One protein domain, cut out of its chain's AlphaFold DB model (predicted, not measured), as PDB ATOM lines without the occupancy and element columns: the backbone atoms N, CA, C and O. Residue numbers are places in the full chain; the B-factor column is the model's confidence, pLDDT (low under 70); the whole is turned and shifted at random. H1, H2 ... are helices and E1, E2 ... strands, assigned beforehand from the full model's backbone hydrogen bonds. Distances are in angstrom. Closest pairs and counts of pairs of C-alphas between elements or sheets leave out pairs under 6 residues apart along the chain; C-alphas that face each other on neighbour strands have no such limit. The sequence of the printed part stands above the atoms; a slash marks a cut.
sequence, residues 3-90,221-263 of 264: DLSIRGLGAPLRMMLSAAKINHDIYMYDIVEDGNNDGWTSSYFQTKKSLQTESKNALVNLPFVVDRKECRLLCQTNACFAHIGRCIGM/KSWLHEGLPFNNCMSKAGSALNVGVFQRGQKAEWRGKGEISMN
ATOM      1  N   ASP A   3      41.648  -6.152 -19.336       83.56
ATOM      2  CA  ASP A   3      41.252  -6.900 -20.527       83.56
ATOM      3  C   ASP A   3      39.769  -6.643 -20.837       83.56
ATOM      4  O   ASP A   3      39.089  -5.872 -20.155       83.56
ATOM      5  N   LEU A   4      39.255  -7.288 -21.874       88.06
ATOM      6  CA  LEU A   4      37.822  -7.442 -22.063       88.06
ATOM      7  C   LEU A   4      37.199  -8.199 -20.877       88.06
ATOM      8  O   LEU A   4      37.889  -8.925 -20.160       88.06
ATOM      9  N   SER A   5      35.884  -8.068 -20.697       94.88
ATOM     10  CA  SER A   5      35.101  -8.810 -19.695       94.88
ATOM     11  C   SER A   5      34.967 -10.302 -20.044       94.88
ATOM     12  O   SER A   5      33.870 -10.797 -20.302       94.88
ATOM     13  N   ILE A   6      36.104 -10.994 -20.116       96.62
ATOM     14  CA  ILE A   6      36.306 -12.393 -20.508       96.62
ATOM     15  C   ILE A   6      37.520 -12.959 -19.741       96.62
ATOM     16  O   ILE A   6      38.338 -12.201 -19.204       96.62
ATOM     17  N   ARG A   7      37.698 -14.285 -19.727       96.75
ATOM     18  CA  ARG A   7      38.953 -14.909 -19.283       96.75
ATOM     19  C   ARG A   7      40.095 -14.472 -20.200       96.75
ATOM     20  O   ARG A   7      40.953 -13.711 -19.752       96.75
ATOM     21  N   GLY A   8      40.023 -14.821 -21.485       94.12
ATOM     22  CA  GLY A   8      40.894 -14.285 -22.531       94.12
ATOM     23  C   GLY A   8      42.387 -14.352 -22.201       94.12
ATOM     24  O   GLY A   8      42.859 -15.264 -21.530       94.12
ATOM     25  N   LEU A   9      43.144 -13.365 -22.686       95.81
ATOM     26  CA  LEU A   9      44.585 -13.260 -22.422       95.81
ATOM     27  C   LEU A   9      44.892 -12.573 -21.081       95.81
ATOM     28  O   LEU A   9      46.037 -12.575 -20.636       95.81
ATOM     29  N   GLY A  10      43.888 -11.978 -20.436       96.06
ATOM     30  CA  GLY A  10      43.997 -11.375 -19.116       96.06
ATOM     31  C   GLY A  10      43.943 -12.380 -17.967       96.06
ATOM     32  O   GLY A  10      44.465 -12.072 -16.897       96.06
ATOM     33  N   ALA A  11      43.350 -13.563 -18.162       97.19
ATOM     34  CA  ALA A  11      43.228 -14.580 -17.116       97.19
ATOM     35  C   ALA A  11      44.583 -14.992 -16.523       97.19
ATOM     36  O   ALA A  11      44.716 -14.897 -15.301       97.19
ATOM     37  N   PRO A  12      45.624 -15.310 -17.318       97.75
ATOM     38  CA  PRO A  12      46.918 -15.664 -16.743       97.75
ATOM     39  C   PRO A  12      47.561 -14.520 -15.948       97.75
ATOM     40  O   PRO A  12      48.119 -14.767 -14.887       97.75
ATOM     41  N   LEU A  13      47.397 -13.254 -16.366       97.44
ATOM     42  CA  LEU A  13      47.901 -12.099 -15.600       97.44
ATOM     43  C   LEU A  13      47.235 -12.001 -14.220       97.44
ATOM     44  O   LEU A  13      47.895 -11.689 -13.231       97.44
ATOM     45  N   ARG A  14      45.918 -12.230 -14.159       96.75
ATOM     46  CA  ARG A  14      45.153 -12.194 -12.902       96.75
ATOM     47  C   ARG A  14      45.514 -13.370 -11.996       96.75
ATOM     48  O   ARG A  14      45.660 -13.171 -10.792       96.75
ATOM     49  N   MET A  15      45.706 -14.558 -12.574       97.06
ATOM     50  CA  MET A  15      46.179 -15.734 -11.843       97.06
ATOM     51  C   MET A  15      47.557 -15.499 -11.232       97.06
ATOM     52  O   MET A  15      47.707 -15.679 -10.032       97.06
ATOM     53  N   MET A  16      48.519 -15.004 -12.018       96.75
ATOM     54  CA  MET A  16      49.877 -14.700 -11.549       96.75
ATOM     55  C   MET A  16      49.878 -13.760 -10.338       96.75
ATOM     56  O   MET A  16      50.508 -14.044  -9.323       96.75
ATOM     57  N   LEU A  17      49.157 -12.637 -10.430       96.19
ATOM     58  CA  LEU A  17      49.090 -11.655  -9.341       96.19
ATOM     59  C   LEU A  17      48.393 -12.219  -8.096       96.19
ATOM     60  O   LEU A  17      48.790 -11.898  -6.978       96.19
ATOM     61  N   SER A  18      47.383 -13.070  -8.292       96.19
ATOM     62  CA  SER A  18      46.673 -13.737  -7.200       96.19
ATOM     63  C   SER A  18      47.548 -14.768  -6.492       96.19
ATOM     64  O   SER A  18      47.653 -14.731  -5.271       96.19
ATOM     65  N   ALA A  19      48.240 -15.622  -7.248       95.31
ATOM     66  CA  ALA A  19      49.160 -16.620  -6.710       95.31
ATOM     67  C   ALA A  19      50.331 -15.976  -5.954       95.31
ATOM     68  O   ALA A  19      50.752 -16.466  -4.909       95.31
ATOM     69  N   ALA A  20      50.808 -14.821  -6.429       95.06
ATOM     70  CA  ALA A  20      51.819 -14.024  -5.739       95.06
ATOM     71  C   ALA A  20      51.288 -13.234  -4.526       95.06
ATOM     72  O   ALA A  20      52.066 -12.521  -3.892       95.06
ATOM     73  N   LYS A  21      49.989 -13.333  -4.200       95.38
ATOM     74  CA  LYS A  21      49.333 -12.619  -3.089       95.38
ATOM     75  C   LYS A  21      49.526 -11.099  -3.159       95.38
ATOM     76  O   LYS A  21      49.794 -10.429  -2.164       95.38
ATOM     77  N   ILE A  22      49.432 -10.548  -4.371       94.12
ATOM     78  CA  ILE A  22      49.573  -9.113  -4.625       94.12
ATOM     79  C   ILE A  22      48.196  -8.488  -4.803       94.12
ATOM     80  O   ILE A  22      47.432  -8.888  -5.684       94.12
ATOM     81  N   ASN A  23      47.914  -7.440  -4.030       95.12
ATOM     82  CA  ASN A  23      46.722  -6.622  -4.234       95.12
ATOM     83  C   ASN A  23      46.777  -5.948  -5.604       95.12
ATOM     84  O   ASN A  23      47.772  -5.308  -5.957       95.12
ATOM     85  N   HIS A  24      45.708  -6.075  -6.381       94.62
ATOM     86  CA  HIS A  24      45.684  -5.546  -7.738       94.62
ATOM     87  C   HIS A  24      44.281  -5.174  -8.200       94.62
ATOM     88  O   HIS A  24      43.301  -5.840  -7.875       94.62
ATOM     89  N   ASP A  25      44.213  -4.140  -9.036       95.50
ATOM     90  CA  ASP A  25      42.980  -3.719  -9.695       95.50
ATOM     91  C   ASP A  25      42.883  -4.330 -11.092       95.50
ATOM     92  O   ASP A  25      43.877  -4.447 -11.828       95.50
ATOM     93  N   ILE A  26      41.666  -4.695 -11.475       95.69
ATOM     94  CA  ILE A  26      41.318  -5.243 -12.777       95.69
ATOM     95  C   ILE A  26      40.329  -4.298 -13.437       95.69
ATOM     96  O   ILE A  26      39.225  -4.109 -12.938       95.69
ATOM     97  N   TYR A  27      40.709  -3.760 -14.593       94.50
ATOM     98  CA  TYR A  27      39.824  -2.951 -15.428       94.50
ATOM     99  C   TYR A  27      39.257  -3.810 -16.556       94.50
ATOM    100  O   TYR A  27      40.004  -4.352 -17.375       94.50
ATOM    101  N   MET A  28      37.938  -3.936 -16.589       94.50
ATOM    102  CA  MET A  28      37.203  -4.794 -17.504       94.50
ATOM    103  C   MET A  28      36.415  -3.958 -18.503       94.50
ATOM    104  O   MET A  28      35.634  -3.081 -18.130       94.50
ATOM    105  N   TYR A  29      36.616  -4.252 -19.783       96.06
ATOM    106  CA  TYR A  29      35.914  -3.586 -20.871       96.06
ATOM    107  C   TYR A  29      34.876  -4.507 -21.501       96.06
ATOM    108  O   TYR A  29      35.190  -5.578 -22.023       96.06
ATOM    109  N   ASP A  30      33.630  -4.054 -21.526       95.44
ATOM    110  CA  ASP A  30      32.568  -4.783 -22.203       95.44
ATOM    111  C   ASP A  30      32.621  -4.547 -23.713       95.44
ATOM    112  O   ASP A  30      32.837  -3.425 -24.179       95.44
ATOM    113  N   ILE A  31      32.376  -5.612 -24.478       93.94
ATOM    114  CA  ILE A  31      31.947  -5.507 -25.874       93.94
ATOM    115  C   ILE A  31      30.434  -5.688 -25.889       93.94
ATOM    116  O   ILE A  31      29.932  -6.712 -25.423       93.94
ATOM    117  N   VAL A  32      29.727  -4.695 -26.416       92.75
ATOM    118  CA  VAL A  32      28.264  -4.632 -26.492       92.75
ATOM    119  C   VAL A  32      27.817  -4.418 -27.931       92.75
ATOM    120  O   VAL A  32      28.611  -4.019 -28.781       92.75
ATOM    121  N   GLU A  33      26.556  -4.719 -28.220       91.44
ATOM    122  CA  GLU A  33      25.975  -4.460 -29.538       91.44
ATOM    123  C   GLU A  33      25.955  -2.952 -29.814       91.44
ATOM    124  O   GLU A  33      25.634  -2.152 -28.930       91.44
ATOM    125  N   ASP A  34      26.326  -2.559 -31.030       88.00
ATOM    126  CA  ASP A  34      26.184  -1.174 -31.470       88.00
ATOM    127  C   ASP A  34      24.718  -0.945 -31.859       88.00
ATOM    128  O   ASP A  34      24.226  -1.517 -32.822       88.00
ATOM    129  N   GLY A  35      23.991  -0.127 -31.097       79.69
ATOM    130  CA  GLY A  35      22.556   0.098 -31.314       79.69
ATOM    131  C   GLY A  35      22.193   0.727 -32.668       79.69
ATOM    132  O   GLY A  35      21.008   0.858 -32.964       79.69
ATOM    133  N   ASN A  36      23.181   1.121 -33.479       75.12
ATOM    134  CA  ASN A  36      22.977   1.741 -34.788       75.12
ATOM    135  C   ASN A  36      23.273   0.811 -35.980       75.12
ATOM    136  O   ASN A  36      23.040   1.214 -37.120       75.12
ATOM    137  N   ASN A  37      23.826  -0.389 -35.763       77.12
ATOM    138  CA  ASN A  37      24.164  -1.337 -36.832       77.12
ATOM    139  C   ASN A  37      24.283  -2.785 -36.306       77.12
ATOM    140  O   ASN A  37      24.287  -3.040 -35.109       77.12
ATOM    141  N   ASP A  38      24.466  -3.758 -37.200       80.50
ATOM    142  CA  ASP A  38      24.746  -5.154 -36.819       80.50
ATOM    143  C   ASP A  38      26.200  -5.372 -36.342       80.50
ATOM    144  O   ASP A  38      26.775  -6.457 -36.485       80.50
ATOM    145  N   GLY A  39      26.822  -4.350 -35.756       87.88
ATOM    146  CA  GLY A  39      28.192  -4.341 -35.260       87.88
ATOM    147  C   GLY A  39      28.297  -4.487 -33.744       87.88
ATOM    148  O   GLY A  39      27.333  -4.811 -33.042       87.88
ATOM    149  N   TRP A  40      29.518  -4.277 -33.254       91.12
ATOM    150  CA  TRP A  40      29.903  -4.367 -31.849       91.12
ATOM    151  C   TRP A  40      30.754  -3.157 -31.470       91.12
ATOM    152  O   TRP A  40      31.592  -2.713 -32.254       91.12
ATOM    153  N   THR A  41      30.586  -2.655 -30.251       93.44
ATOM    154  CA  THR A  41      31.332  -1.510 -29.725       93.44
ATOM    155  C   THR A  41      31.831  -1.763 -28.307       93.44
ATOM    156  O   THR A  41      31.369  -2.666 -27.612       93.44
ATOM    157  N   SER A  42      32.815  -0.977 -27.876       94.75
ATOM    158  CA  SER A  42      33.383  -1.026 -26.531       94.75
ATOM    159  C   SER A  42      33.896   0.347 -26.117       94.75
ATOM    160  O   SER A  42      34.512   1.056 -26.919       94.75
ATOM    161  N   SER A  43      33.723   0.695 -24.840       93.75
ATOM    162  CA  SER A  43      34.341   1.888 -24.246       93.75
ATOM    163  C   SER A  43      35.870   1.852 -24.337       93.75
ATOM    164  O   SER A  43      36.506   2.906 -24.415       93.75
ATOM    165  N   TYR A  44      36.464   0.655 -24.454       94.75
ATOM    166  CA  TYR A  44      37.899   0.481 -24.651       94.75
ATOM    167  C   TYR A  44      38.440   1.278 -25.842       94.75
ATOM    168  O   TYR A  44      39.558   1.776 -25.773       94.75
ATOM    169  N   PHE A  45      37.686   1.449 -26.932       93.56
ATOM    170  CA  PHE A  45      38.200   2.166 -28.104       93.56
ATOM    171  C   PHE A  45      38.498   3.641 -27.815       93.56
ATOM    172  O   PHE A  45      39.448   4.197 -28.371       93.56
ATOM    173  N   GLN A  46      37.719   4.271 -26.935       94.31
ATOM    174  CA  GLN A  46      37.984   5.635 -26.477       94.31
ATOM    175  C   GLN A  46      39.150   5.653 -25.483       94.31
ATOM    176  O   GLN A  46      40.064   6.467 -25.627       94.31
ATOM    177  N   THR A  47      39.181   4.706 -24.539       93.81
ATOM    178  CA  THR A  47      40.293   4.577 -23.588       93.81
ATOM    179  C   THR A  47      41.624   4.326 -24.292       93.81
ATOM    180  O   THR A  47      42.617   4.967 -23.968       93.81
ATOM    181  N   LYS A  48      41.651   3.472 -25.319       94.69
ATOM    182  CA  LYS A  48      42.831   3.188 -26.142       94.69
ATOM    183  C   LYS A  48      43.415   4.465 -26.738       94.69
ATOM    184  O   LYS A  48      44.607   4.699 -26.586       94.69
ATOM    185  N   LYS A  49      42.586   5.301 -27.376       94.62
ATOM    186  CA  LYS A  49      43.034   6.570 -27.980       94.62
ATOM    187  C   LYS A  49      43.616   7.526 -26.936       94.62
ATOM    188  O   LYS A  49      44.658   8.137 -27.180       94.62
ATOM    189  N   SER A  50      42.966   7.622 -25.775       94.62
ATOM    190  CA  SER A  50      43.429   8.462 -24.662       94.62
ATOM    191  C   SER A  50      44.777   7.966 -24.133       94.62
ATOM    192  O   SER A  50      45.751   8.713 -24.145       94.62
ATOM    193  N   LEU A  51      44.888   6.667 -23.833       93.56
ATOM    194  CA  LEU A  51      46.127   6.039 -23.368       93.56
ATOM    195  C   LEU A  51      47.273   6.182 -24.375       93.56
ATOM    196  O   LEU A  51      48.392   6.479 -23.967       93.56
ATOM    197  N   GLN A  52      47.026   6.006 -25.677       94.69
ATOM    198  CA  GLN A  52      48.046   6.207 -26.718       94.69
ATOM    199  C   GLN A  52      48.601   7.633 -26.703       94.69
ATOM    200  O   GLN A  52      49.807   7.828 -26.849       94.69
ATOM    201  N   THR A  53      47.725   8.619 -26.506       93.44
ATOM    202  CA  THR A  53      48.093  10.037 -26.489       93.44
ATOM    203  C   THR A  53      48.853  10.393 -25.212       93.44
ATOM    204  O   THR A  53      49.935  10.974 -25.281       93.44
ATOM    205  N   GLU A  54      48.321  10.006 -24.053       92.50
ATOM    206  CA  GLU A  54      48.872  10.333 -22.733       92.50
ATOM    207  C   GLU A  54      50.218   9.649 -22.479       92.50
ATOM    208  O   GLU A  54      51.177  10.292 -22.054       92.50
ATOM    209  N   SER A  55      50.318   8.354 -22.790       91.44
ATOM    210  CA  SER A  55      51.546   7.576 -22.573       91.44
ATOM    211  C   SER A  55      52.563   7.702 -23.709       91.44
ATOM    212  O   SER A  55      53.681   7.203 -23.583       91.44
ATOM    213  N   LYS A  56      52.181   8.320 -24.838       92.38
ATOM    214  CA  LYS A  56      52.945   8.318 -26.101       92.38
ATOM    215  C   LYS A  56      53.346   6.909 -26.560       92.38
ATOM    216  O   LYS A  56      54.344   6.734 -27.257       92.38
ATOM    217  N   ASN A  57      52.571   5.895 -26.176       92.88
ATOM    218  CA  ASN A  57      52.806   4.510 -26.547       92.88
ATOM    219  C   ASN A  57      51.912   4.136 -27.737       92.88
ATOM    220  O   ASN A  57      50.703   3.962 -27.601       92.88
ATOM    221  N   ALA A  58      52.500   3.971 -28.922       94.12
ATOM    222  CA  ALA A  58      51.753   3.550 -30.110       94.12
ATOM    223  C   ALA A  58      51.243   2.097 -30.017       94.12
ATOM    224  O   ALA A  58      50.281   1.734 -30.696       94.12
ATOM    225  N   LEU A  59      51.850   1.274 -29.155       95.44
ATOM    226  CA  LEU A  59      51.587  -0.160 -29.027       95.44
ATOM    227  C   LEU A  59      50.427  -0.493 -28.080       95.44
ATOM    228  O   LEU A  59      50.215  -1.672 -27.792       95.44
ATOM    229  N   VAL A  60      49.684   0.511 -27.591       96.06
ATOM    230  CA  VAL A  60      48.563   0.284 -26.668       96.06
ATOM    231  C   VAL A  60      47.582  -0.718 -27.257       96.06
ATOM    232  O   VAL A  60      46.992  -0.509 -28.321       96.06
ATOM    233  N   ASN A  61      47.394  -1.818 -26.538       95.75
ATOM    234  CA  ASN A  61      46.454  -2.865 -26.890       95.75
ATOM    235  C   ASN A  61      46.009  -3.625 -25.638       95.75
ATOM    236  O   ASN A  61      46.669  -3.524 -24.607       95.75
ATOM    237  N   LEU A  62      44.915  -4.383 -25.725       94.56
ATOM    238  CA  LEU A  62      44.563  -5.344 -24.678       94.56
ATOM    239  C   LEU A  62      45.349  -6.661 -24.851       94.56
ATOM    240  O   LEU A  62      45.629  -7.047 -25.991       94.56
ATOM    241  N   PRO A  63      45.665  -7.360 -23.746       96.31
ATOM    242  CA  PRO A  63      45.627  -6.836 -22.384       96.31
ATOM    243  C   PRO A  63      46.740  -5.795 -22.165       96.31
ATOM    244  O   PRO A  63      47.792  -5.847 -22.810       96.31
ATOM    245  N   PHE A  64      46.524  -4.877 -21.220       95.94
ATOM    246  CA  PHE A  64      47.562  -3.960 -20.740       95.94
ATOM    247  C   PHE A  64      47.739  -4.033 -19.221       95.94
ATOM    248  O   PHE A  64      46.859  -4.468 -18.471       95.94
ATOM    249  N   VAL A  65      48.914  -3.611 -18.765       95.81
ATOM    250  CA  VAL A  65      49.311  -3.543 -17.359       95.81
ATOM    251  C   VAL A  65      49.764  -2.123 -17.064       95.81
ATOM    252  O   VAL A  65      50.612  -1.577 -17.767       95.81
ATOM    253  N   VAL A  66      49.195  -1.538 -16.013       93.62
ATOM    254  CA  VAL A  66      49.664  -0.275 -15.446       93.62
ATOM    255  C   VAL A  66      50.491  -0.611 -14.218       93.62
ATOM    256  O   VAL A  66      49.954  -1.026 -13.192       93.62
ATOM    257  N   ASP A  67      51.798  -0.442 -14.337       90.94
ATOM    258  CA  ASP A  67      52.710  -0.498 -13.209       90.94
ATOM    259  C   ASP A  67      52.724   0.878 -12.542       90.94
ATOM    260  O   ASP A  67      53.363   1.818 -13.024       90.94
ATOM    261  N   ARG A  68      51.962   1.016 -11.450       87.62
ATOM    262  CA  ARG A  68      51.869   2.277 -10.703       87.62
ATOM    263  C   ARG A  68      53.186   2.631 -10.006       87.62
ATOM    264  O   ARG A  68      53.449   3.811  -9.808       87.62
ATOM    265  N   LYS A  69      54.003   1.635  -9.645       84.94
ATOM    266  CA  LYS A  69      55.277   1.848  -8.949       84.94
ATOM    267  C   LYS A  69      56.304   2.455  -9.898       84.94
ATOM    268  O   LYS A  69      56.928   3.456  -9.566       84.94
ATOM    269  N   GLU A  70      56.418   1.891 -11.094       84.38
ATOM    270  CA  GLU A  70      57.365   2.353 -12.114       84.38
ATOM    271  C   GLU A  70      56.774   3.422 -13.049       84.38
ATOM    272  O   GLU A  70      57.470   3.922 -13.933       84.38
ATOM    273  N   CYS A  71      55.495   3.774 -12.871       85.62
ATOM    274  CA  CYS A  71      54.732   4.688 -13.728       85.62
ATOM    275  C   CYS A  71      54.766   4.280 -15.215       85.62
ATOM    276  O   CYS A  71      55.000   5.110 -16.097       85.62
ATOM    277  N   ARG A  72      54.546   2.990 -15.509       88.12
ATOM    278  CA  ARG A  72      54.629   2.430 -16.872       88.12
ATOM    279  C   ARG A  72      53.323   1.797 -17.328       88.12
ATOM    280  O   ARG A  72      52.662   1.090 -16.572       88.12
ATOM    281  N   LEU A  73      53.006   1.996 -18.607       93.56
ATOM    282  CA  LEU A  73      51.951   1.279 -19.321       93.56
ATOM    283  C   LEU A  73      52.586   0.250 -20.257       93.56
ATOM    284  O   LEU A  73      53.230   0.617 -21.243       93.56
ATOM    285  N   LEU A  74      52.379  -1.029 -19.960       94.69
ATOM    286  CA  LEU A  74      52.823  -2.139 -20.793       94.69
ATOM    287  C   LEU A  74      51.643  -2.769 -21.516       94.69
ATOM    288  O   LEU A  74      50.554  -2.911 -20.965       94.69
ATOM    289  N   CYS A  75      51.868  -3.143 -22.764       95.38
ATOM    290  CA  CYS A  75      50.900  -3.803 -23.630       95.38
ATOM    291  C   CYS A  75      51.617  -4.939 -24.360       95.38
ATOM    292  O   CYS A  75      52.837  -5.049 -24.257       95.38
ATOM    293  N   GLN A  76      50.873  -5.714 -25.151       95.38
ATOM    294  CA  GLN A  76      51.318  -6.976 -25.757       95.38
ATOM    295  C   GLN A  76      51.446  -8.089 -24.720       95.38
ATOM    296  O   GLN A  76      52.202  -7.999 -23.759       95.38
ATOM    297  N   THR A  77      50.707  -9.169 -24.944       96.06
ATOM    298  CA  THR A  77      50.502 -10.255 -23.983       96.06
ATOM    299  C   THR A  77      51.797 -10.806 -23.386       96.06
ATOM    300  O   THR A  77      51.957 -10.769 -22.168       96.06
ATOM    301  N   ASN A  78      52.754 -11.236 -24.214       97.69
ATOM    302  CA  ASN A  78      54.001 -11.821 -23.713       97.69
ATOM    303  C   ASN A  78      54.884 -10.788 -22.994       97.69
ATOM    304  O   ASN A  78      55.546 -11.130 -22.019       97.69
ATOM    305  N   ALA A  79      54.842  -9.513 -23.396       97.31
ATOM    306  CA  ALA A  79      55.553  -8.450 -22.687       97.31
ATOM    307  C   ALA A  79      54.918  -8.158 -21.315       97.31
ATOM    308  O   ALA A  79      55.637  -7.961 -20.336       97.31
ATOM    309  N   CYS A  80      53.585  -8.186 -21.222       97.88
ATOM    310  CA  CYS A  80      52.862  -8.095 -19.952       97.88
ATOM    311  C   CYS A  80      53.219  -9.265 -19.019       97.88
ATOM    312  O   CYS A  80      53.513  -9.024 -17.847       97.88
ATOM    313  N   PHE A  81      53.253 -10.501 -19.535       98.12
ATOM    314  CA  PHE A  81      53.677 -11.688 -18.781       98.12
ATOM    315  C   PHE A  81      55.117 -11.573 -18.286       98.12
ATOM    316  O   PHE A  81      55.361 -11.733 -17.093       98.12
ATOM    317  N   ALA A  82      56.059 -11.231 -19.166       97.31
ATOM    318  CA  ALA A  82      57.467 -11.105 -18.808       97.31
ATOM    319  C   ALA A  82      57.732  -9.970 -17.808       97.31
ATOM    320  O   ALA A  82      58.587 -10.088 -16.931       97.31
ATOM    321  N   HIS A  83      57.025  -8.841 -17.921       96.44
ATOM    322  CA  HIS A  83      57.169  -7.735 -16.970       96.44
ATOM    323  C   HIS A  83      56.649  -8.100 -15.588       96.44
ATOM    324  O   HIS A  83      57.397  -7.984 -14.620       96.44
ATOM    325  N   ILE A  84      55.402  -8.577 -15.493       95.69
ATOM    326  CA  ILE A  84      54.831  -8.978 -14.203       95.69
ATOM    327  C   ILE A  84      55.645 -10.119 -13.608       95.69
ATOM    328  O   ILE A  84      56.038 -10.018 -12.452       95.69
ATOM    329  N   GLY A  85      55.967 -11.146 -14.401       96.50
ATOM    330  CA  GLY A  85      56.774 -12.280 -13.963       96.50
ATOM    331  C   GLY A  85      58.089 -11.831 -13.328       96.50
ATOM    332  O   GLY A  85      58.385 -12.226 -12.207       96.50
ATOM    333  N   ARG A  86      58.839 -10.925 -13.968       95.62
ATOM    334  CA  ARG A  86      60.077 -10.376 -13.386       95.62
ATOM    335  C   ARG A  86      59.840  -9.574 -12.107       95.62
ATOM    336  O   ARG A  86      60.639  -9.670 -11.184       95.62
ATOM    337  N   CYS A  87      58.754  -8.806 -12.032       93.94
ATOM    338  CA  CYS A  87      58.432  -8.018 -10.839       93.94
ATOM    339  C   CYS A  87      58.128  -8.887  -9.610       93.94
ATOM    340  O   CYS A  87      58.337  -8.431  -8.488       93.94
ATOM    341  N   ILE A  88      57.628 -10.109  -9.818       93.81
ATOM    342  CA  ILE A  88      57.119 -10.986  -8.750       93.81
ATOM    343  C   ILE A  88      57.930 -12.281  -8.593       93.81
ATOM    344  O   ILE A  88      57.532 -13.159  -7.837       93.81
ATOM    345  N   GLY A  89      59.059 -12.412  -9.299       94.62
ATOM    346  CA  GLY A  89      59.931 -13.591  -9.220       94.62
ATOM    347  C   GLY A  89      59.409 -14.835  -9.952       94.62
ATOM    348  O   GLY A  89      59.842 -15.937  -9.647       94.62
ATOM    349  N   MET A  90      58.506 -14.672 -10.922       96.19
ATOM    350  CA  MET A  90      57.903 -15.738 -11.737       96.19
ATOM    351  C   MET A  90      58.379 -15.681 -13.202       96.19
ATOM    352  O   MET A  90      57.576 -15.756 -14.136       96.19
ATOM    353  N   LYS A 221      38.581 -20.087  -7.482       96.25
ATOM    354  CA  LYS A 221      37.279 -19.930  -6.803       96.25
ATOM    355  C   LYS A 221      36.680 -18.530  -6.950       96.25
ATOM    356  O   LYS A 221      35.657 -18.217  -6.344       96.25
ATOM    357  N   SER A 222      37.348 -17.638  -7.680       96.06
ATOM    358  CA  SER A 222      36.886 -16.266  -7.852       96.06
ATOM    359  C   SER A 222      35.866 -16.159  -8.980       96.06
ATOM    360  O   SER A 222      35.896 -16.890  -9.973       96.06
ATOM    361  N   TRP A 223      35.034 -15.123  -8.896       95.44
ATOM    362  CA  TRP A 223      34.110 -14.763  -9.970       95.44
ATOM    363  C   TRP A 223      34.817 -14.503 -11.317       95.44
ATOM    364  O   TRP A 223      34.212 -14.665 -12.370       95.44
ATOM    365  N   LEU A 224      36.103 -14.135 -11.323       95.50
ATOM    366  CA  LEU A 224      36.863 -13.910 -12.558       95.50
ATOM    367  C   LEU A 224      37.176 -15.207 -13.316       95.50
ATOM    368  O   LEU A 224      37.419 -15.156 -14.521       95.50
ATOM    369  N   HIS A 225      37.206 -16.344 -12.621       95.62
ATOM    370  CA  HIS A 225      37.402 -17.652 -13.236       95.62
ATOM    371  C   HIS A 225      36.060 -18.293 -13.611       95.62
ATOM    372  O   HIS A 225      35.887 -18.724 -14.747       95.62
ATOM    373  N   GLU A 226      35.092 -18.290 -12.692       94.31
ATOM    374  CA  GLU A 226      33.801 -18.974 -12.876       94.31
ATOM    375  C   GLU A 226      32.771 -18.140 -13.654       94.31
ATOM    376  O   GLU A 226      31.918 -18.662 -14.372       94.31
ATOM    377  N   GLY A 227      32.829 -16.818 -13.498       94.75
ATOM    378  CA  GLY A 227      31.809 -15.875 -13.953       94.75
ATOM    379  C   GLY A 227      32.142 -15.153 -15.254       94.75
ATOM    380  O   GLY A 227      31.430 -14.213 -15.608       94.75
ATOM    381  N   LEU A 228      33.202 -15.557 -15.962       96.56
ATOM    382  CA  LEU A 228      33.612 -14.958 -17.231       96.56
ATOM    383  C   LEU A 228      33.632 -15.983 -18.375       96.56
ATOM    384  O   LEU A 228      34.137 -17.090 -18.194       96.56
ATOM    385  N   PRO A 229      33.156 -15.618 -19.582       97.19
ATOM    386  CA  PRO A 229      33.326 -16.461 -20.763       97.19
ATOM    387  C   PRO A 229      34.798 -16.494 -21.194       97.19
ATOM    388  O   PRO A 229      35.567 -15.585 -20.881       97.19
ATOM    389  N   PHE A 230      35.201 -17.501 -21.966       97.00
ATOM    390  CA  PHE A 230      36.576 -17.598 -22.482       97.00
ATOM    391  C   PHE A 230      36.890 -16.502 -23.489       97.00
ATOM    392  O   PHE A 230      37.942 -15.862 -23.437       97.00
ATOM    393  N   ASN A 231      35.938 -16.269 -24.382       96.81
ATOM    394  CA  ASN A 231      36.053 -15.397 -25.529       96.81
ATOM    395  C   ASN A 231      34.998 -14.297 -25.485       96.81
ATOM    396  O   ASN A 231      34.018 -14.358 -24.744       96.81
ATOM    397  N   ASN A 232      35.193 -13.264 -26.302       95.12
ATOM    398  CA  ASN A 232      34.193 -12.211 -26.416       95.12
ATOM    399  C   ASN A 232      32.979 -12.680 -27.234       95.12
ATOM    400  O   ASN A 232      33.014 -13.709 -27.909       95.12
ATOM    401  N   CYS A 233      31.916 -11.880 -27.206       94.12
ATOM    402  CA  CYS A 233      30.623 -12.162 -27.833       94.12
ATOM    403  C   CYS A 233      30.647 -12.365 -29.359       94.12
ATOM    404  O   CYS A 233      29.644 -12.802 -29.915       94.12
ATOM    405  N   MET A 234      31.755 -12.073 -30.046       93.12
ATOM    406  CA  MET A 234      31.905 -12.349 -31.480       93.12
ATOM    407  C   MET A 234      32.369 -13.783 -31.762       93.12
ATOM    408  O   MET A 234      32.259 -14.242 -32.898       93.12
ATOM    409  N   SER A 235      32.896 -14.487 -30.756       95.38
ATOM    410  CA  SER A 235      33.372 -15.861 -30.910       95.38
ATOM    411  C   SER A 235      32.222 -16.855 -31.073       95.38
ATOM    412  O   SER A 235      31.180 -16.753 -30.417       95.38
ATOM    413  N   LYS A 236      32.453 -17.860 -31.918       95.25
ATOM    414  CA  LYS A 236      31.584 -19.018 -32.150       95.25
ATOM    415  C   LYS A 236      31.746 -20.126 -31.110       95.25
ATOM    416  O   LYS A 236      30.975 -21.074 -31.136       95.25
ATOM    417  N   ALA A 237      32.692 -19.993 -30.181       95.25
ATOM    418  CA  ALA A 237      32.873 -20.912 -29.060       95.25
ATOM    419  C   ALA A 237      33.280 -20.169 -27.778       95.25
ATOM    420  O   ALA A 237      34.113 -19.253 -27.806       95.25
ATOM    421  N   GLY A 238      32.693 -20.556 -26.643       95.62
ATOM    422  CA  GLY A 238      33.025 -19.997 -25.332       95.62
ATOM    423  C   GLY A 238      32.811 -18.488 -25.209       95.62
ATOM    424  O   GLY A 238      33.573 -17.830 -24.505       95.62
ATOM    425  N   SER A 239      31.831 -17.926 -25.921       96.19
ATOM    426  CA  SER A 239      31.480 -16.498 -25.874       96.19
ATOM    427  C   SER A 239      30.415 -16.149 -24.828       96.19
ATOM    428  O   SER A 239      30.131 -14.970 -24.605       96.19
ATOM    429  N   ALA A 240      29.855 -17.160 -24.165       95.50
ATOM    430  CA  ALA A 240      28.999 -17.058 -22.989       95.50
ATOM    431  C   ALA A 240      29.504 -17.980 -21.860       95.50
ATOM    432  O   ALA A 240      30.465 -18.733 -22.038       95.50
ATOM    433  N   LEU A 241      28.872 -17.894 -20.685       93.44
ATOM    434  CA  LEU A 241      29.184 -18.753 -19.536       93.44
ATOM    435  C   LEU A 241      29.013 -20.240 -19.876       93.44
ATOM    436  O   LEU A 241      28.265 -20.590 -20.791       93.44
ATOM    437  N   ASN A 242      29.701 -21.103 -19.122       87.81
ATOM    438  CA  ASN A 242      29.709 -22.557 -19.328       87.81
ATOM    439  C   ASN A 242      30.095 -22.950 -20.763       87.81
ATOM    440  O   ASN A 242      29.509 -23.853 -21.350       87.81
ATOM    441  N   VAL A 243      31.046 -22.213 -21.349       89.12
ATOM    442  CA  VAL A 243      31.548 -22.425 -22.719       89.12
ATOM    443  C   VAL A 243      30.461 -22.274 -23.804       89.12
ATOM    444  O   VAL A 243      30.653 -22.647 -24.960       89.12
ATOM    445  N   GLY A 244      29.328 -21.650 -23.468       92.75
ATOM    446  CA  GLY A 244      28.239 -21.394 -24.403       92.75
ATOM    447  C   GLY A 244      28.580 -20.361 -25.481       92.75
ATOM    448  O   GLY A 244      29.645 -19.737 -25.485       92.75
ATOM    449  N   VAL A 245      27.628 -20.137 -26.389       95.38
ATOM    450  CA  VAL A 245      27.732 -19.134 -27.458       95.38
ATOM    451  C   VAL A 245      26.741 -18.007 -27.204       95.38
ATOM    452  O   VAL A 245      25.538 -18.252 -27.106       95.38
ATOM    453  N   PHE A 246      27.240 -16.776 -27.109       95.38
ATOM    454  CA  PHE A 246      26.406 -15.593 -26.921       95.38
ATOM    455  C   PHE A 246      25.487 -15.374 -28.125       95.38
ATOM    456  O   PHE A 246      25.944 -15.349 -29.269       95.38
ATOM    457  N   GLN A 247      24.200 -15.164 -27.859       93.56
ATOM    458  CA  GLN A 247      23.217 -14.794 -28.874       93.56
ATOM    459  C   GLN A 247      22.918 -13.297 -28.807       93.56
ATOM    460  O   GLN A 247      22.820 -12.726 -27.723       93.56
ATOM    461  N   ARG A 248      22.740 -12.648 -29.963       90.62
ATOM    462  CA  ARG A 248      22.319 -11.238 -29.991       90.62
ATOM    463  C   ARG A 248      21.013 -11.044 -29.214       90.62
ATOM    464  O   ARG A 248      20.121 -11.889 -29.271       90.62
ATOM    465  N   GLY A 249      20.925  -9.954 -28.461       89.69
ATOM    466  CA  GLY A 249      19.814  -9.658 -27.555       89.69
ATOM    467  C   GLY A 249      19.811 -10.457 -26.243       89.69
ATOM    468  O   GLY A 249      18.991 -10.177 -25.368       89.69
ATOM    469  N   GLN A 250      20.724 -11.417 -26.052       92.44
ATOM    470  CA  GLN A 250      20.861 -12.139 -24.788       92.44
ATOM    471  C   GLN A 250      21.390 -11.214 -23.681       92.44
ATOM    472  O   GLN A 250      22.311 -10.416 -23.874       92.44
ATOM    473  N   LYS A 251      20.871 -11.385 -22.462       91.75
ATOM    474  CA  LYS A 251      21.451 -10.774 -21.261       91.75
ATOM    475  C   LYS A 251      22.830 -11.386 -20.965       91.75
ATOM    476  O   LYS A 251      22.948 -12.589 -20.752       91.75
ATOM    477  N   ALA A 252      23.865 -10.551 -20.906       93.62
ATOM    478  CA  ALA A 252      25.222 -10.949 -20.524       93.62
ATOM    479  C   ALA A 252      25.499 -10.559 -19.067       93.62
ATOM    480  O   ALA A 252      25.896  -9.431 -18.783       93.62
ATOM    481  N   GLU A 253      25.273 -11.487 -18.139       92.25
ATOM    482  CA  GLU A 253      25.357 -11.225 -16.690       92.25
ATOM    483  C   GLU A 253      26.773 -10.915 -16.190       92.25
ATOM    484  O   GLU A 253      26.946 -10.391 -15.092       92.25
ATOM    485  N   TRP A 254      27.780 -11.206 -17.012       93.50
ATOM    486  CA  TRP A 254      29.178 -10.938 -16.701       93.50
ATOM    487  C   TRP A 254      29.650  -9.518 -17.033       93.50
ATOM    488  O   TRP A 254      30.749  -9.126 -16.645       93.50
ATOM    489  N   ARG A 255      28.835  -8.745 -17.759       93.88
ATOM    490  CA  ARG A 255      29.148  -7.364 -18.143       93.88
ATOM    491  C   ARG A 255      28.860  -6.379 -17.005       93.88
ATOM    492  O   ARG A 255      28.153  -6.694 -16.051       93.88
ATOM    493  N   GLY A 256      29.384  -5.162 -17.124       91.69
ATOM    494  CA  GLY A 256      29.075  -4.040 -16.235       91.69
ATOM    495  C   GLY A 256      29.828  -4.043 -14.906       91.69
ATOM    496  O   GLY A 256      29.432  -3.329 -13.988       91.69
ATOM    497  N   LYS A 257      30.902  -4.834 -14.775       91.62
ATOM    498  CA  LYS A 257      31.731  -4.840 -13.559       91.62
ATOM    499  C   LYS A 257      32.684  -3.654 -13.471       91.62
ATOM    500  O   LYS A 257      32.920  -3.165 -12.374       91.62
ATOM    501  N   GLY A 258      33.195  -3.173 -14.605       90.81
ATOM    502  CA  GLY A 258      34.097  -2.023 -14.654       90.81
ATOM    503  C   GLY A 258      35.436  -2.309 -13.974       90.81
ATOM    504  O   GLY A 258      36.331  -2.864 -14.603       90.81
ATOM    505  N   GLU A 259      35.576  -1.927 -12.709       94.38
ATOM    506  CA  GLU A 259      36.799  -2.091 -11.918       94.38
ATOM    507  C   GLU A 259      36.571  -3.072 -10.764       94.38
ATOM    508  O   GLU A 259      35.594  -2.963 -10.024       94.38
ATOM    509  N   ILE A 260      37.478  -4.036 -10.613       94.81
ATOM    510  CA  ILE A 260      37.471  -5.010  -9.518       94.81
ATOM    511  C   ILE A 260      38.827  -4.964  -8.819       94.81
ATOM    512  O   ILE A 260      39.848  -5.214  -9.456       94.81
ATOM    513  N   SER A 261      38.840  -4.707  -7.513       95.44
ATOM    514  CA  SER A 261      40.044  -4.830  -6.685       95.44
ATOM    515  C   SER A 261      40.111  -6.218  -6.048       95.44
ATOM    516  O   SER A 261      39.163  -6.662  -5.401       95.44
ATOM    517  N   MET A 262      41.246  -6.889  -6.214       94.56
ATOM    518  CA  MET A 262      41.536  -8.197  -5.630       94.56
ATOM    519  C   MET A 262      42.500  -8.031  -4.456       94.56
ATOM    520  O   MET A 262      43.510  -7.339  -4.589       94.56
ATOM    521  N   ASN A 263      42.204  -8.701  -3.339       94.38
ATOM    522  CA  ASN A 263      43.061  -8.777  -2.149       94.38
ATOM    523  C   ASN A 263      43.274 -10.262  -1.771       94.38
ATOM    524  O   ASN A 263      42.541 -10.762  -0.913       94.38
TER     525      ASN A 263
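AT A GLANCE: This is residues 3 to 90 and 221 to 263 of the 264 residues of the protein "Hypothetical protein" of Ditylum brightwellii (UniProt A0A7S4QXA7). Two small two-stranded sheets, E1 with E4 and the hairpin E2 and E3, lie beside a pair of helices, H1 and H3, that run side by side at one end of the domain; H1 is beside E1 and H3 is beside the hairpin. H2 lies outside this group, with one end by E1 and the other by E3, while the long stretches of residues 30 to 43 and 227 to 258, which have no named element, make the opposite end. The printed part has 131 residues, with four named helices and four named strands in the order H1 E1 H2 E2 E3 H3 H4 E4; both sheets are antiparallel. The class is mixed, helices and strands, though under half of the printed residues are in named elements. The whole is compact, with a radius of gyration of the C-alphas of 15.3 A, and the C-alphas span 43 by 37 by 22 A.

IN THESE COORDINATES: In one sheet, strand E1 is residues 24 to 29, 16.5 A long, and strand E4 is residues 259 to 262, 10.0 A, with C-alpha 262 at (41.536, -8.197, -5.630). In the other, E2 is residues 64 to 67, 9.8 A, and E3 is residues 72 to 75, 9.9 A. Helix H1 is residues 10 to 19, 14.4 A from first to last C-alpha, and begins with C-alpha 10 at (43.997, -11.375, -19.116). H3 is residues 77 to 88, 16.6 A, and ends with C-alpha 88 at (57.119, -10.986, -8.750). H2 is residues 44 to 55, 15.5 A, and H4 is residues 223 to 226, 5.1 A.

HOW THE PARTS SIT: E1 and E4 are antiparallel neighbours at 151 degrees; N 26 and O 260 are 2.8 A apart and N 262 and O 24 are 2.8 A apart, both within hydrogen-bond range. Residues 3 to 4 pair with residues 28 to 29 of E1, parallel. The closest C-alphas of H1 and E1 are those of Leu 17 and His 24, 7.2 A apart. H1 and H3 touch, with the C-alphas of Leu 13 and Phe 81 closest at 6.6 A; they run the same way at a shallow tilt of 9 degrees. H3 touches H1 with its residues 80 to 85 alone. E2 and E3 form an antiparallel hairpin at 162 degrees, with N 65 and O 74 within hydrogen-bond range at 2.8 A. The closest C-alphas of E2 and H3 are those of Val 65 and Cys 80, 6.3 A apart. E1 and E2 are near each other, with 5 pairs of C-alphas within 10 A. H2 touches no helix; its closest C-alpha to E1 is that of Tyr 44, 5.9 A from that of Tyr 29, and its closest to E3 is that of Ser 55, 7.1 A from that of Leu 73. H4 and H1 are close but not clearly touching, with the C-alphas of His 225 and Ala 11 closest at 7.6 A. In H1, H2 and H3 every O i to N i+4 pair is within hydrogen-bond range; H4 is too short for such a pair.

THE WHOLE: The C-alphas of Asn 36 and Gly 89, the two farthest apart, are 47.5 A from each other. Residues 91 to 220 are not printed, and C-alphas 90 and 221 are 21.6 A apart across this cut, which falls in the link from H3 to H4. The links from E1 to H2, 14 residues, and from H4 to E4, 32 residues, are long. In the first of these, residues 32 to 33 pair with residues 40 to 41, antiparallel. The mean pLDDT of the printed part is 93.6, and no printed residue is under 70.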